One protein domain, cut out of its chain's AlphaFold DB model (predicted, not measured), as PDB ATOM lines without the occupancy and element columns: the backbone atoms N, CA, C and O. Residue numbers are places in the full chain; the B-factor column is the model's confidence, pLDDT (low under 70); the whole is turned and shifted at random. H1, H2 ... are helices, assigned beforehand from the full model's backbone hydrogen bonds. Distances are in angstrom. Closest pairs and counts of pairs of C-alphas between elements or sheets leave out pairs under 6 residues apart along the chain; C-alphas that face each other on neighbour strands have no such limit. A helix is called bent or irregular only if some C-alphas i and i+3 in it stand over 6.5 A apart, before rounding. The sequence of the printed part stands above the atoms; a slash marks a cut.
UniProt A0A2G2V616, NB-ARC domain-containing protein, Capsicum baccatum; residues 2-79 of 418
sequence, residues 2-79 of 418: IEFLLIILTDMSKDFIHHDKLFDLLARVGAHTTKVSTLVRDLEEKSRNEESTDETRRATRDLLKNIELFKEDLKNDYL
ATOM      1  N   ILE A   2     486.682 209.285 472.743       67.38
ATOM      2  CA  ILE A   2     487.717 210.005 471.974       67.38
ATOM      3  C   ILE A   2     488.137 209.201 470.732       67.38
ATOM      4  O   ILE A   2     488.152 209.744 469.639       67.38
ATOM      5  N   GLU A   3     488.330 207.888 470.872       67.12
ATOM      6  CA  GLU A   3     488.632 206.993 469.740       67.12
ATOM      7  C   GLU A   3     487.555 206.959 468.659       67.12
ATOM      8  O   GLU A   3     487.877 206.983 467.483       67.12
ATOM      9  N   PHE A   4     486.274 206.975 469.032       69.00
ATOM     10  CA  PHE A   4     485.186 207.026 468.053       69.00
ATOM     11  C   PHE A   4     485.240 208.319 467.224       69.00
ATOM     12  O   PHE A   4     485.037 208.295 466.017       69.00
ATOM     13  N   LEU A   5     485.576 209.445 467.861       71.62
ATOM     14  CA  LEU A   5     485.755 210.724 467.170       71.62
ATOM     15  C   LEU A   5     487.030 210.733 466.308       71.62
ATOM     16  O   LEU A   5     487.019 211.321 465.231       71.62
ATOM     17  N   LEU A   6     488.103 210.058 466.741       69.56
ATOM     18  CA  LEU A   6     489.323 209.875 465.947       69.56
ATOM     19  C   LEU A   6     489.073 209.012 464.708       69.56
ATOM     20  O   LEU A   6     489.507 209.405 463.633       69.56
ATOM     21  N   ILE A   7     488.328 207.910 464.849       71.50
ATOM     22  CA  ILE A   7     487.917 207.033 463.744       71.50
ATOM     23  C   ILE A   7     487.152 207.841 462.689       71.50
ATOM     24  O   ILE A   7     487.484 207.762 461.510       71.50
ATOM     25  N   ILE A   8     486.218 208.708 463.118       71.94
ATOM     26  CA  ILE A   8     485.532 209.654 462.221       71.94
ATOM     27  C   ILE A   8     486.545 210.478 461.456       71.94
ATOM     28  O   ILE A   8     486.567 210.400 460.236       71.94
ATOM     29  N   LEU A   9     487.430 211.189 462.148       70.00
ATOM     30  CA  LEU A   9     488.410 212.066 461.511       70.00
ATOM     31  C   LEU A   9     489.372 211.339 460.555       70.00
ATOM     32  O   LEU A   9     489.782 211.947 459.566       70.00
ATOM     33  N   THR A  10     489.719 210.073 460.811       70.25
ATOM     34  CA  THR A  10     490.635 209.295 459.961       70.25
ATOM     35  C   THR A  10     489.971 208.720 458.709       70.25
ATOM     36  O   THR A  10     490.600 208.727 457.652       70.25
ATOM     37  N   ASP A  11     488.705 208.293 458.785       67.69
ATOM     38  CA  ASP A  11     487.978 207.697 457.646       67.69
ATOM     39  C   ASP A  11     487.191 208.712 456.800       67.69
ATOM     40  O   ASP A  11     486.729 208.393 455.703       67.69
ATOM     41  N   MET A  12     487.088 209.974 457.241       64.88
ATOM     42  CA  MET A  12     486.296 211.013 456.558       64.88
ATOM     43  C   MET A  12     486.641 211.249 455.077       64.88
ATOM     44  O   MET A  12     485.839 211.844 454.358       64.88
ATOM     45  N   SER A  13     487.827 210.842 454.616       56.75
ATOM     46  CA  SER A  13     488.274 211.083 453.238       56.75
ATOM     47  C   SER A  13     487.892 209.988 452.237       56.75
ATOM     48  O   SER A  13     487.968 210.244 451.037       56.75
ATOM     49  N   LYS A  14     487.491 208.795 452.700       59.97
ATOM     50  CA  LYS A  14     487.325 207.613 451.835       59.97
ATOM     51  C   LYS A  14     485.865 207.280 451.516       59.97
ATOM     52  O   LYS A  14     485.569 206.936 450.377       59.97
ATOM     53  N   ASP A  15     484.956 207.486 452.474       59.81
ATOM     54  CA  ASP A  15     483.618 206.867 452.431       59.81
ATOM     55  C   ASP A  15     482.436 207.855 452.418       59.81
ATOM     56  O   ASP A  15     481.268 207.459 452.465       59.81
ATOM     57  N   PHE A  16     482.716 209.159 452.342       65.00
ATOM     58  CA  PHE A  16     481.698 210.212 452.393       65.00
ATOM     59  C   PHE A  16     481.096 210.543 451.026       65.00
ATOM     60  O   PHE A  16     481.794 210.887 450.077       65.00
ATOM     61  N   ILE A  17     479.763 210.526 450.956       58.72
ATOM     62  CA  ILE A  17     479.007 210.674 449.700       58.72
ATOM     63  C   ILE A  17     478.749 212.155 449.338       58.72
ATOM     64  O   ILE A  17     478.536 212.488 448.172       58.72
ATOM     65  N   HIS A  18     478.765 213.075 450.313       63.22
ATOM     66  CA  HIS A  18     478.372 214.478 450.111       63.22
ATOM     67  C   HIS A  18     479.363 215.472 450.734       63.22
ATOM     68  O   HIS A  18     479.359 215.681 451.948       63.22
ATOM     69  N   HIS A  19     480.150 216.155 449.896       61.22
ATOM     70  CA  HIS A  19     481.112 217.175 450.337       61.22
ATOM     71  C   HIS A  19     480.470 218.338 451.118       61.22
ATOM     72  O   HIS A  19     481.068 218.823 452.074       61.22
ATOM     73  N   ASP A  20     479.231 218.727 450.800       64.81
ATOM     74  CA  ASP A  20     478.530 219.817 451.504       64.81
ATOM     75  C   ASP A  20     478.065 219.423 452.919       64.81
ATOM     76  O   ASP A  20     477.921 220.276 453.793       64.81
ATOM     77  N   LYS A  21     477.877 218.122 453.179       69.31
ATOM     78  CA  LYS A  21     477.508 217.591 454.503       69.31
ATOM     79  C   LYS A  21     478.722 217.366 455.412       69.31
ATOM     80  O   LYS A  21     478.568 217.255 456.627       69.31
ATOM     81  N   LEU A  22     479.930 217.334 454.848       70.56
ATOM     82  CA  LEU A  22     481.175 217.106 455.587       70.56
ATOM     83  C   LEU A  22     481.440 218.201 456.632       70.56
ATOM     84  O   LEU A  22     481.870 217.908 457.745       70.56
ATOM     85  N   PHE A  23     481.155 219.462 456.297       73.31
ATOM     86  CA  PHE A  23     481.347 220.585 457.217       73.31
ATOM     87  C   PHE A  23     480.333 220.589 458.370       73.31
ATOM     88  O   PHE A  23     480.716 220.905 459.499       73.31
ATOM     89  N   ASP A  24     479.076 220.190 458.124       76.88
ATOM     90  CA  ASP A  24     478.082 220.000 459.195       76.88
ATOM     91  C   ASP A  24     478.521 218.875 460.141       76.88
ATOM     92  O   ASP A  24     478.506 219.037 461.363       76.88
ATOM     93  N   LEU A  25     479.019 217.766 459.585       75.56
ATOM     94  CA  LEU A  25     479.553 216.672 460.386       75.56
ATOM     95  C   LEU A  25     480.751 217.114 461.233       75.56
ATOM     96  O   LEU A  25     480.784 216.839 462.431       75.56
ATOM     97  N   LEU A  26     481.712 217.831 460.647       76.00
ATOM     98  CA  LEU A  26     482.868 218.373 461.367       76.00
ATOM     99  C   LEU A  26     482.453 219.286 462.523       76.00
ATOM    100  O   LEU A  26     483.014 219.189 463.616       76.00
ATOM    101  N   ALA A  27     481.448 220.140 462.312       81.00
ATOM    102  CA  ALA A  27     480.905 220.994 463.362       81.00
ATOM    103  C   ALA A  27     480.279 220.167 464.499       81.00
ATOM    104  O   ALA A  27     480.525 220.444 465.678       81.00
ATOM    105  N   ARG A  28     479.534 219.104 464.167       77.88
ATOM    106  CA  ARG A  28     478.967 218.168 465.154       77.88
ATOM    107  C   ARG A  28     480.057 217.417 465.921       77.88
ATOM    108  O   ARG A  28     480.015 217.393 467.151       77.88
ATOM    109  N   VAL A  29     481.069 216.876 465.238       79.88
ATOM    110  CA  VAL A  29     482.236 216.210 465.854       79.88
ATOM    111  C   VAL A  29     482.960 217.166 466.803       79.88
ATOM    112  O   VAL A  29     483.263 216.791 467.939       79.88
ATOM    113  N   GLY A  30     483.177 218.420 466.396       77.94
ATOM    114  CA  GLY A  30     483.783 219.453 467.243       77.94
ATOM    115  C   GLY A  30     482.956 219.766 468.494       77.94
ATOM    116  O   GLY A  30     483.500 219.840 469.602       77.94
ATOM    117  N   ALA A  31     481.630 219.866 468.358       81.25
ATOM    118  CA  ALA A  31     480.727 220.084 469.487       81.25
ATOM    119  C   ALA A  31     480.740 218.903 470.473       81.25
ATOM    120  O   ALA A  31     480.773 219.106 471.689       81.25
ATOM    121  N   HIS A  32     480.760 217.666 469.967       76.75
ATOM    122  CA  HIS A  32     480.888 216.470 470.797       76.75
ATOM    123  C   HIS A  32     482.235 216.417 471.512       76.75
ATOM    124  O   HIS A  32     482.248 216.252 472.728       76.75
ATOM    125  N   THR A  33     483.343 216.644 470.801       78.31
ATOM    126  CA  THR A  33     484.705 216.687 471.367       78.31
ATOM    127  C   THR A  33     484.802 217.692 472.514       78.31
ATOM    128  O   THR A  33     485.322 217.372 473.581       78.31
ATOM    129  N   THR A  34     484.218 218.880 472.335       80.00
ATOM    130  CA  THR A  34     484.155 219.917 473.375       80.00
ATOM    131  C   THR A  34     483.389 219.427 474.607       80.00
ATOM    132  O   THR A  34     483.877 219.573 475.725       80.00
ATOM    133  N   LYS A  35     482.231 218.770 474.429       79.06
ATOM    134  CA  LYS A  35     481.458 218.189 475.544       79.06
ATOM    135  C   LYS A  35     482.241 217.101 476.288       79.06
ATOM    136  O   LYS A  35     482.199 217.075 477.516       79.06
ATOM    137  N   VAL A  36     482.971 216.238 475.570       78.56
ATOM    138  CA  VAL A  36     483.847 215.221 476.186       78.56
ATOM    139  C   VAL A  36     484.939 215.890 477.015       78.56
ATOM    140  O   VAL A  36     485.145 215.519 478.166       78.56
ATOM    141  N   SER A  37     485.612 216.894 476.449       78.75
ATOM    142  CA  SER A  37     486.698 217.613 477.119       78.75
ATOM    143  C   SER A  37     486.227 218.310 478.395       78.75
ATOM    144  O   SER A  37     486.937 218.275 479.398       78.75
ATOM    145  N   THR A  38     485.036 218.916 478.383       81.62
ATOM    146  CA  THR A  38     484.449 219.532 479.580       81.62
ATOM    147  C   THR A  38     484.157 218.484 480.650       81.62
ATOM    148  O   THR A  38     484.555 218.674 481.791       81.62
ATOM    149  N   LEU A  39     483.558 217.344 480.282       76.44
ATOM    150  CA  LEU A  39     483.256 216.266 481.230       76.44
ATOM    151  C   LEU A  39     484.524 215.690 481.881       76.44
ATOM    152  O   LEU A  39     484.535 215.438 483.081       76.44
ATOM    153  N   VAL A  40     485.587 215.482 481.098       77.94
ATOM    154  CA  VAL A  40     486.878 214.987 481.609       77.94
ATOM    155  C   VAL A  40     487.485 215.982 482.596       77.94
ATOM    156  O   VAL A  40     487.921 215.581 483.670       77.94
ATOM    157  N   ARG A  41     487.450 217.279 482.276       79.50
ATOM    158  CA  ARG A  41     487.948 218.332 483.168       79.50
ATOM    159  C   ARG A  41     487.141 218.414 484.468       79.50
ATOM    160  O   ARG A  41     487.732 218.479 485.541       79.50
ATOM    161  N   ASP A  42     485.815 218.332 484.381       75.19
ATOM    162  CA  ASP A  42     484.930 218.330 485.551       75.19
ATOM    163  C   ASP A  42     485.148 217.071 486.419       75.19
ATOM    164  O   ASP A  42     485.071 217.133 487.645       75.19
ATOM    165  N   LEU A  43     485.453 215.921 485.802       72.56
ATOM    166  CA  LEU A  43     485.828 214.677 486.489       72.56
ATOM    167  C   LEU A  43     487.175 214.800 487.214       72.56
ATOM    168  O   LEU A  43     487.286 214.375 488.364       72.56
ATOM    169  N   GLU A  44     488.185 215.386 486.569       73.94
ATOM    170  CA  GLU A  44     489.494 215.640 487.179       73.94
ATOM    171  C   GLU A  44     489.385 216.601 488.368       73.94
ATOM    172  O   GLU A  44     489.986 216.354 489.415       73.94
ATOM    173  N   GLU A  45     488.580 217.656 488.251       74.00
ATOM    174  CA  GLU A  45     488.361 218.636 489.317       74.00
ATOM    175  C   GLU A  45     487.584 218.032 490.499       74.00
ATOM    176  O   GLU A  45     487.995 218.176 491.652       74.00
ATOM    177  N   LYS A  46     486.534 217.242 490.231       71.25
ATOM    178  CA  LYS A  46     485.778 216.522 491.271       71.25
ATOM    179  C   LYS A  46     486.595 215.422 491.956       71.25
ATOM    180  O   LYS A  46     486.416 215.204 493.152       71.25
ATOM    181  N   SER A  47     487.530 214.777 491.249       65.00
ATOM    182  CA  SER A  47     488.442 213.781 491.844       65.00
ATOM    183  C   SER A  47     489.374 214.372 492.909       65.00
ATOM    184  O   SER A  47     489.831 213.650 493.790       65.00
ATOM    185  N   ARG A  48     489.631 215.686 492.852       69.00
ATOM    186  CA  ARG A  48     490.468 216.412 493.820       69.00
ATOM    187  C   ARG A  48     489.685 216.940 495.026       69.00
ATOM    188  O   ARG A  48     490.309 217.233 496.040       69.00
ATOM    189  N   ASN A  49     488.356 217.040 494.923       67.50
ATOM    190  CA  ASN A  49     487.502 217.757 495.880       67.50
ATOM    191  C   ASN A  49     486.499 216.860 496.649       67.50
ATOM    192  O   ASN A  49     485.679 217.392 497.388       67.50
ATOM    193  N   GLU A  50     486.543 215.527 496.490       57.69
ATOM    194  CA  GLU A  50     485.675 214.542 497.185       57.69
ATOM    195  C   GLU A  50     484.152 214.840 497.127       57.69
ATOM    196  O   GLU A  50     483.410 214.536 498.061       57.69
ATOM    197  N   GLU A  51     483.647 215.413 496.026       59.78
ATOM    198  CA  GLU A  51     482.237 215.832 495.914       59.78
ATOM    199  C   GLU A  51     481.369 214.932 494.998       59.78
ATOM    200  O   GLU A  51     481.836 214.303 494.047       59.78
ATOM    201  N   SER A  52     480.075 214.875 495.338       61.78
ATOM    202  CA  SER A  52     478.984 214.005 494.855       61.78
ATOM    203  C   SER A  52     479.029 213.504 493.394       61.78
ATOM    204  O   SER A  52     479.060 214.257 492.420       61.78
ATOM    205  N   THR A  53     478.881 212.178 493.258       61.72
ATOM    206  CA  THR A  53     478.944 211.386 492.011       61.72
ATOM    207  C   THR A  53     477.717 211.449 491.078       61.72
ATOM    208  O   THR A  53     477.791 210.936 489.959       61.72
ATOM    209  N   ASP A  54     476.579 212.020 491.496       65.19
ATOM    210  CA  ASP A  54     475.290 211.797 490.805       65.19
ATOM    211  C   ASP A  54     475.080 212.676 489.554       65.19
ATOM    212  O   ASP A  54     474.680 212.185 488.495       65.19
ATOM    213  N   GLU A  55     475.453 213.958 489.613       67.06
ATOM    214  CA  GLU A  55     475.403 214.859 488.449       67.06
ATOM    215  C   GLU A  55     476.342 214.401 487.330       67.06
ATOM    216  O   GLU A  55     475.994 214.431 486.149       67.06
ATOM    217  N   THR A  56     477.519 213.904 487.705       65.69
ATOM    218  CA  THR A  56     478.517 213.391 486.767       65.69
ATOM    219  C   THR A  56     478.037 212.106 486.088       65.69
ATOM    220  O   THR A  56     478.232 211.930 484.882       65.69
ATOM    221  N   ARG A  57     477.332 211.225 486.813       67.88
ATOM    222  CA  ARG A  57     476.673 210.042 486.228       67.88
ATOM    223  C   ARG A  57     475.578 210.429 485.237       67.88
ATOM    224  O   ARG A  57     475.491 209.813 484.174       67.88
ATOM    225  N   ARG A  58     474.769 211.448 485.552       74.06
ATOM    226  CA  ARG A  58     473.747 211.972 484.632       74.06
ATOM    227  C   ARG A  58     474.387 212.541 483.361       74.06
ATOM    228  O   ARG A  58     474.017 212.113 482.273       74.06
ATOM    229  N   ALA A  59     475.399 213.397 483.495       70.50
ATOM    230  CA  ALA A  59     476.114 213.982 482.359       70.50
ATOM    231  C   ALA A  59     476.795 212.918 481.473       70.50
ATOM    232  O   ALA A  59     476.753 213.005 480.247       70.50
ATOM    233  N   THR A  60     477.351 211.865 482.082       69.06
ATOM    234  CA  THR A  60     477.937 210.725 481.353       69.06
ATOM    235  C   THR A  60     476.876 209.952 480.563       69.06
ATOM    236  O   THR A  60     477.097 209.605 479.403       69.06
ATOM    237  N   ARG A  61     475.697 209.711 481.156       72.81
ATOM    238  CA  ARG A  61     474.572 209.038 480.486       72.81
ATOM    239  C   ARG A  61     474.026 209.866 479.320       72.81
ATOM    240  O   ARG A  61     473.765 209.310 478.256       72.81
ATOM    241  N   ASP A  62     473.883 211.174 479.505       75.31
ATOM    242  CA  ASP A  62     473.425 212.082 478.450       75.31
ATOM    243  C   ASP A  62     474.427 212.133 477.291       75.31
ATOM    244  O   ASP A  62     474.038 212.123 476.122       75.31
ATOM    245  N   LEU A  63     475.729 212.116 477.590       71.56
ATOM    246  CA  LEU A  63     476.781 212.058 476.577       71.56
ATOM    247  C   LEU A  63     476.758 210.739 475.792       71.56
ATOM    248  O   LEU A  63     476.853 210.772 474.567       71.56
ATOM    249  N   LEU A  64     476.559 209.602 476.469       69.19
ATOM    250  CA  LEU A  64     476.404 208.294 475.828       69.19
ATOM    251  C   LEU A  64     475.197 208.274 474.876       69.19
ATOM    252  O   LEU A  64     475.319 207.866 473.725       69.19
ATOM    253  N   LYS A  65     474.050 208.796 475.323       77.88
ATOM    254  CA  LYS A  65     472.834 208.885 474.503       77.88
ATOM    255  C   LYS A  65     473.035 209.755 473.261       77.88
ATOM    256  O   LYS A  65     472.569 209.403 472.182       77.88
ATOM    257  N   ASN A  66     473.743 210.872 473.404       73.12
ATOM    258  CA  ASN A  66     474.056 211.748 472.278       73.12
ATOM    259  C   ASN A  66     474.993 211.074 471.259       73.12
ATOM    260  O   ASN A  66     474.899 211.366 470.074       73.12
ATOM    261  N   ILE A  67     475.885 210.181 471.695       70.25
ATOM    262  CA  ILE A  67     476.761 209.418 470.794       70.25
ATOM    263  C   ILE A  67     475.976 208.368 470.015       70.25
ATOM    264  O   ILE A  67     476.209 208.217 468.823       70.25
ATOM    265  N   GLU A  68     475.033 207.678 470.654       77.25
ATOM    266  CA  GLU A  68     474.163 206.727 469.954       77.25
ATOM    267  C   GLU A  68     473.299 207.422 468.893       77.25
ATOM    268  O   GLU A  68     473.198 206.941 467.768       77.25
ATOM    269  N   LEU A  69     472.759 208.606 469.204       79.19
ATOM    270  CA  LEU A  69     472.077 209.440 468.206       79.19
ATOM    271  C   LEU A  69     473.014 209.819 467.052       79.19
ATOM    272  O   LEU A  69     472.630 209.745 465.893       79.19
ATOM    273  N   PHE A  70     474.261 210.167 467.362       78.12
ATOM    274  CA  PHE A  70     475.240 210.542 466.351       78.12
ATOM    275  C   PHE A  70     475.684 209.366 465.460       78.12
ATOM    276  O   PHE A  70     475.901 209.556 464.264       78.12
ATOM    277  N   LYS A  71     475.767 208.140 465.998       77.62
ATOM    278  CA  LYS A  71     475.964 206.913 465.201       77.62
ATOM    279  C   LYS A  71     474.811 206.692 464.219       77.62
ATOM    280  O   LYS A  71     475.053 206.312 463.075       77.62
ATOM    281  N   GLU A  72     473.575 206.936 464.651       79.00
ATOM    282  CA  GLU A  72     472.388 206.775 463.804       79.00
ATOM    283  C   GLU A  72     472.324 207.848 462.704       79.00
ATOM    284  O   GLU A  72     472.021 207.525 461.556       79.00
ATOM    285  N   ASP A  73     472.697 209.094 463.012       76.88
ATOM    286  CA  ASP A  73     472.864 210.155 462.011       76.88
ATOM    287  C   ASP A  73     473.911 209.742 460.961       76.88
ATOM    288  O   ASP A  73     473.625 209.751 459.765       76.88
ATOM    289  N   LEU A  74     475.109 209.311 461.393       76.25
ATOM    290  CA  LEU A  74     476.191 208.833 460.514       76.25
ATOM    291  C   LEU A  74     475.717 207.738 459.554       76.25
ATOM    292  O   LEU A  74     475.992 207.784 458.354       76.25
ATOM    293  N   LYS A  75     474.967 206.778 460.086       78.44
ATOM    294  CA  LYS A  75     474.425 205.647 459.342       78.44
ATOM    295  C   LYS A  75     473.404 206.051 458.275       78.44
ATOM    296  O   LYS A  75     473.383 205.437 457.214       78.44
ATOM    297  N   ASN A  76     472.549 207.032 458.560       77.31
ATOM    298  CA  ASN A  76     471.417 207.375 457.694       77.31
ATOM    299  C   ASN A  76     471.734 208.504 456.705       77.31
ATOM    300  O   ASN A  76     471.259 208.480 455.570       77.31
ATOM    301  N   ASP A  77     472.541 209.481 457.119       71.62
ATOM    302  CA  ASP A  77     472.695 210.739 456.386       71.62
ATOM    303  C   ASP A  77     474.044 210.894 455.674       71.62
ATOM    304  O   ASP A  77     474.159 211.755 454.788       71.62
ATOM    305  N   TYR A  78     475.046 210.091 456.058       67.62
ATOM    306  CA  TYR A  78     476.448 210.316 455.693       67.62
ATOM    307  C   TYR A  78     477.148 209.115 455.043       67.62
ATOM    308  O   TYR A  78     477.940 209.324 454.124       67.62
ATOM    309  N   LEU A  79     476.854 207.888 455.482       73.00
ATOM    310  CA  LEU A  79     477.521 206.666 455.022       73.00
ATOM    311  C   LEU A  79     476.594 205.791 454.170       73.00
ATOM    312  O   LEU A  79     475.379 205.771 454.364       73.00
TER     313      LEU A  79
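Overview. This is residues 2 to 79 of the 418 residues of the protein "NB-ARC domain-containing protein" of Capsicum baccatum (UniProt A0A2G2V616). What shape do these atoms make? Two long helices, H2 and H3, run side by side as a helical hairpin, and the short helix H1 folds back along part of H2, away from H3. The whole is a rod, and residues 47 to 52 stick out at the end where H2 turns into H3. What is it made of? The printed part has 78 residues with three named helices, in the order H1, H2, H3, and no named strand, and its class is all helix. How closely is it gathered? It is loose, with a radius of gyration of the C-alphas of 15.1 A, and the C-alphas span 48 by 18 by 17 A.

Along the chain. Where does the first helix lie? H1 is residues 2 to 11, from C-alpha 2 at (487.717, 210.005, 471.974) to C-alpha 11, 14.5 A away. Which helix is longest? H2, residues 19 to 49, begins with C-alpha 19 at (481.112, 217.175, 450.337) and is 46.0 A from first to last C-alpha. It is neither bent nor irregular, but only just: C-alphas 20 and 23 are 6.4 A apart. What comes last? H3, residues 54 to 78, is 35.2 A long and ends with C-alpha 78 at (476.448, 210.316, 455.693). It too is neither bent nor irregular, but only just: C-alphas 75 and 78 are 6.3 A apart.

Arrangement. How does H1 meet H2? They touch and form a helical hairpin, at a shallow tilt of 20 degrees, opposite ways. H2 touches H1 with residues 29 to 36 alone, and the closest C-alphas, those of Leu 5 and Val 29, are 6.6 A apart. How does H3 stand to the other two? H2 and H3 touch and form a helical hairpin, at a shallow tilt of 14 degrees, opposite ways, and their closest C-alphas, those of Leu 43 and Thr 56, are 7.4 A apart. H1 and H3 are apart. What do the backbones show? In H1 and H3 every O i to N i+4 pair is within hydrogen-bond range; in H2 it is 24 of 27.

Size, cuts and confidence. How far does it reach? The two C-alphas farthest apart, those of Ile 17 and Glu 50, are 48.1 A apart. How are the helices joined? The printed part has no cut; the link from H1 to H2 is short, with 7 residues, and that from H2 to H3 is tight, with 4. Residues 47 to 52, of which 47 to 49 belong to H2, stand free. Where is the model's confidence low? The mean pLDDT of the printed part is 71.6, and 29 residues are under 70, among them residues 11 to 21 and residues 47 to 57.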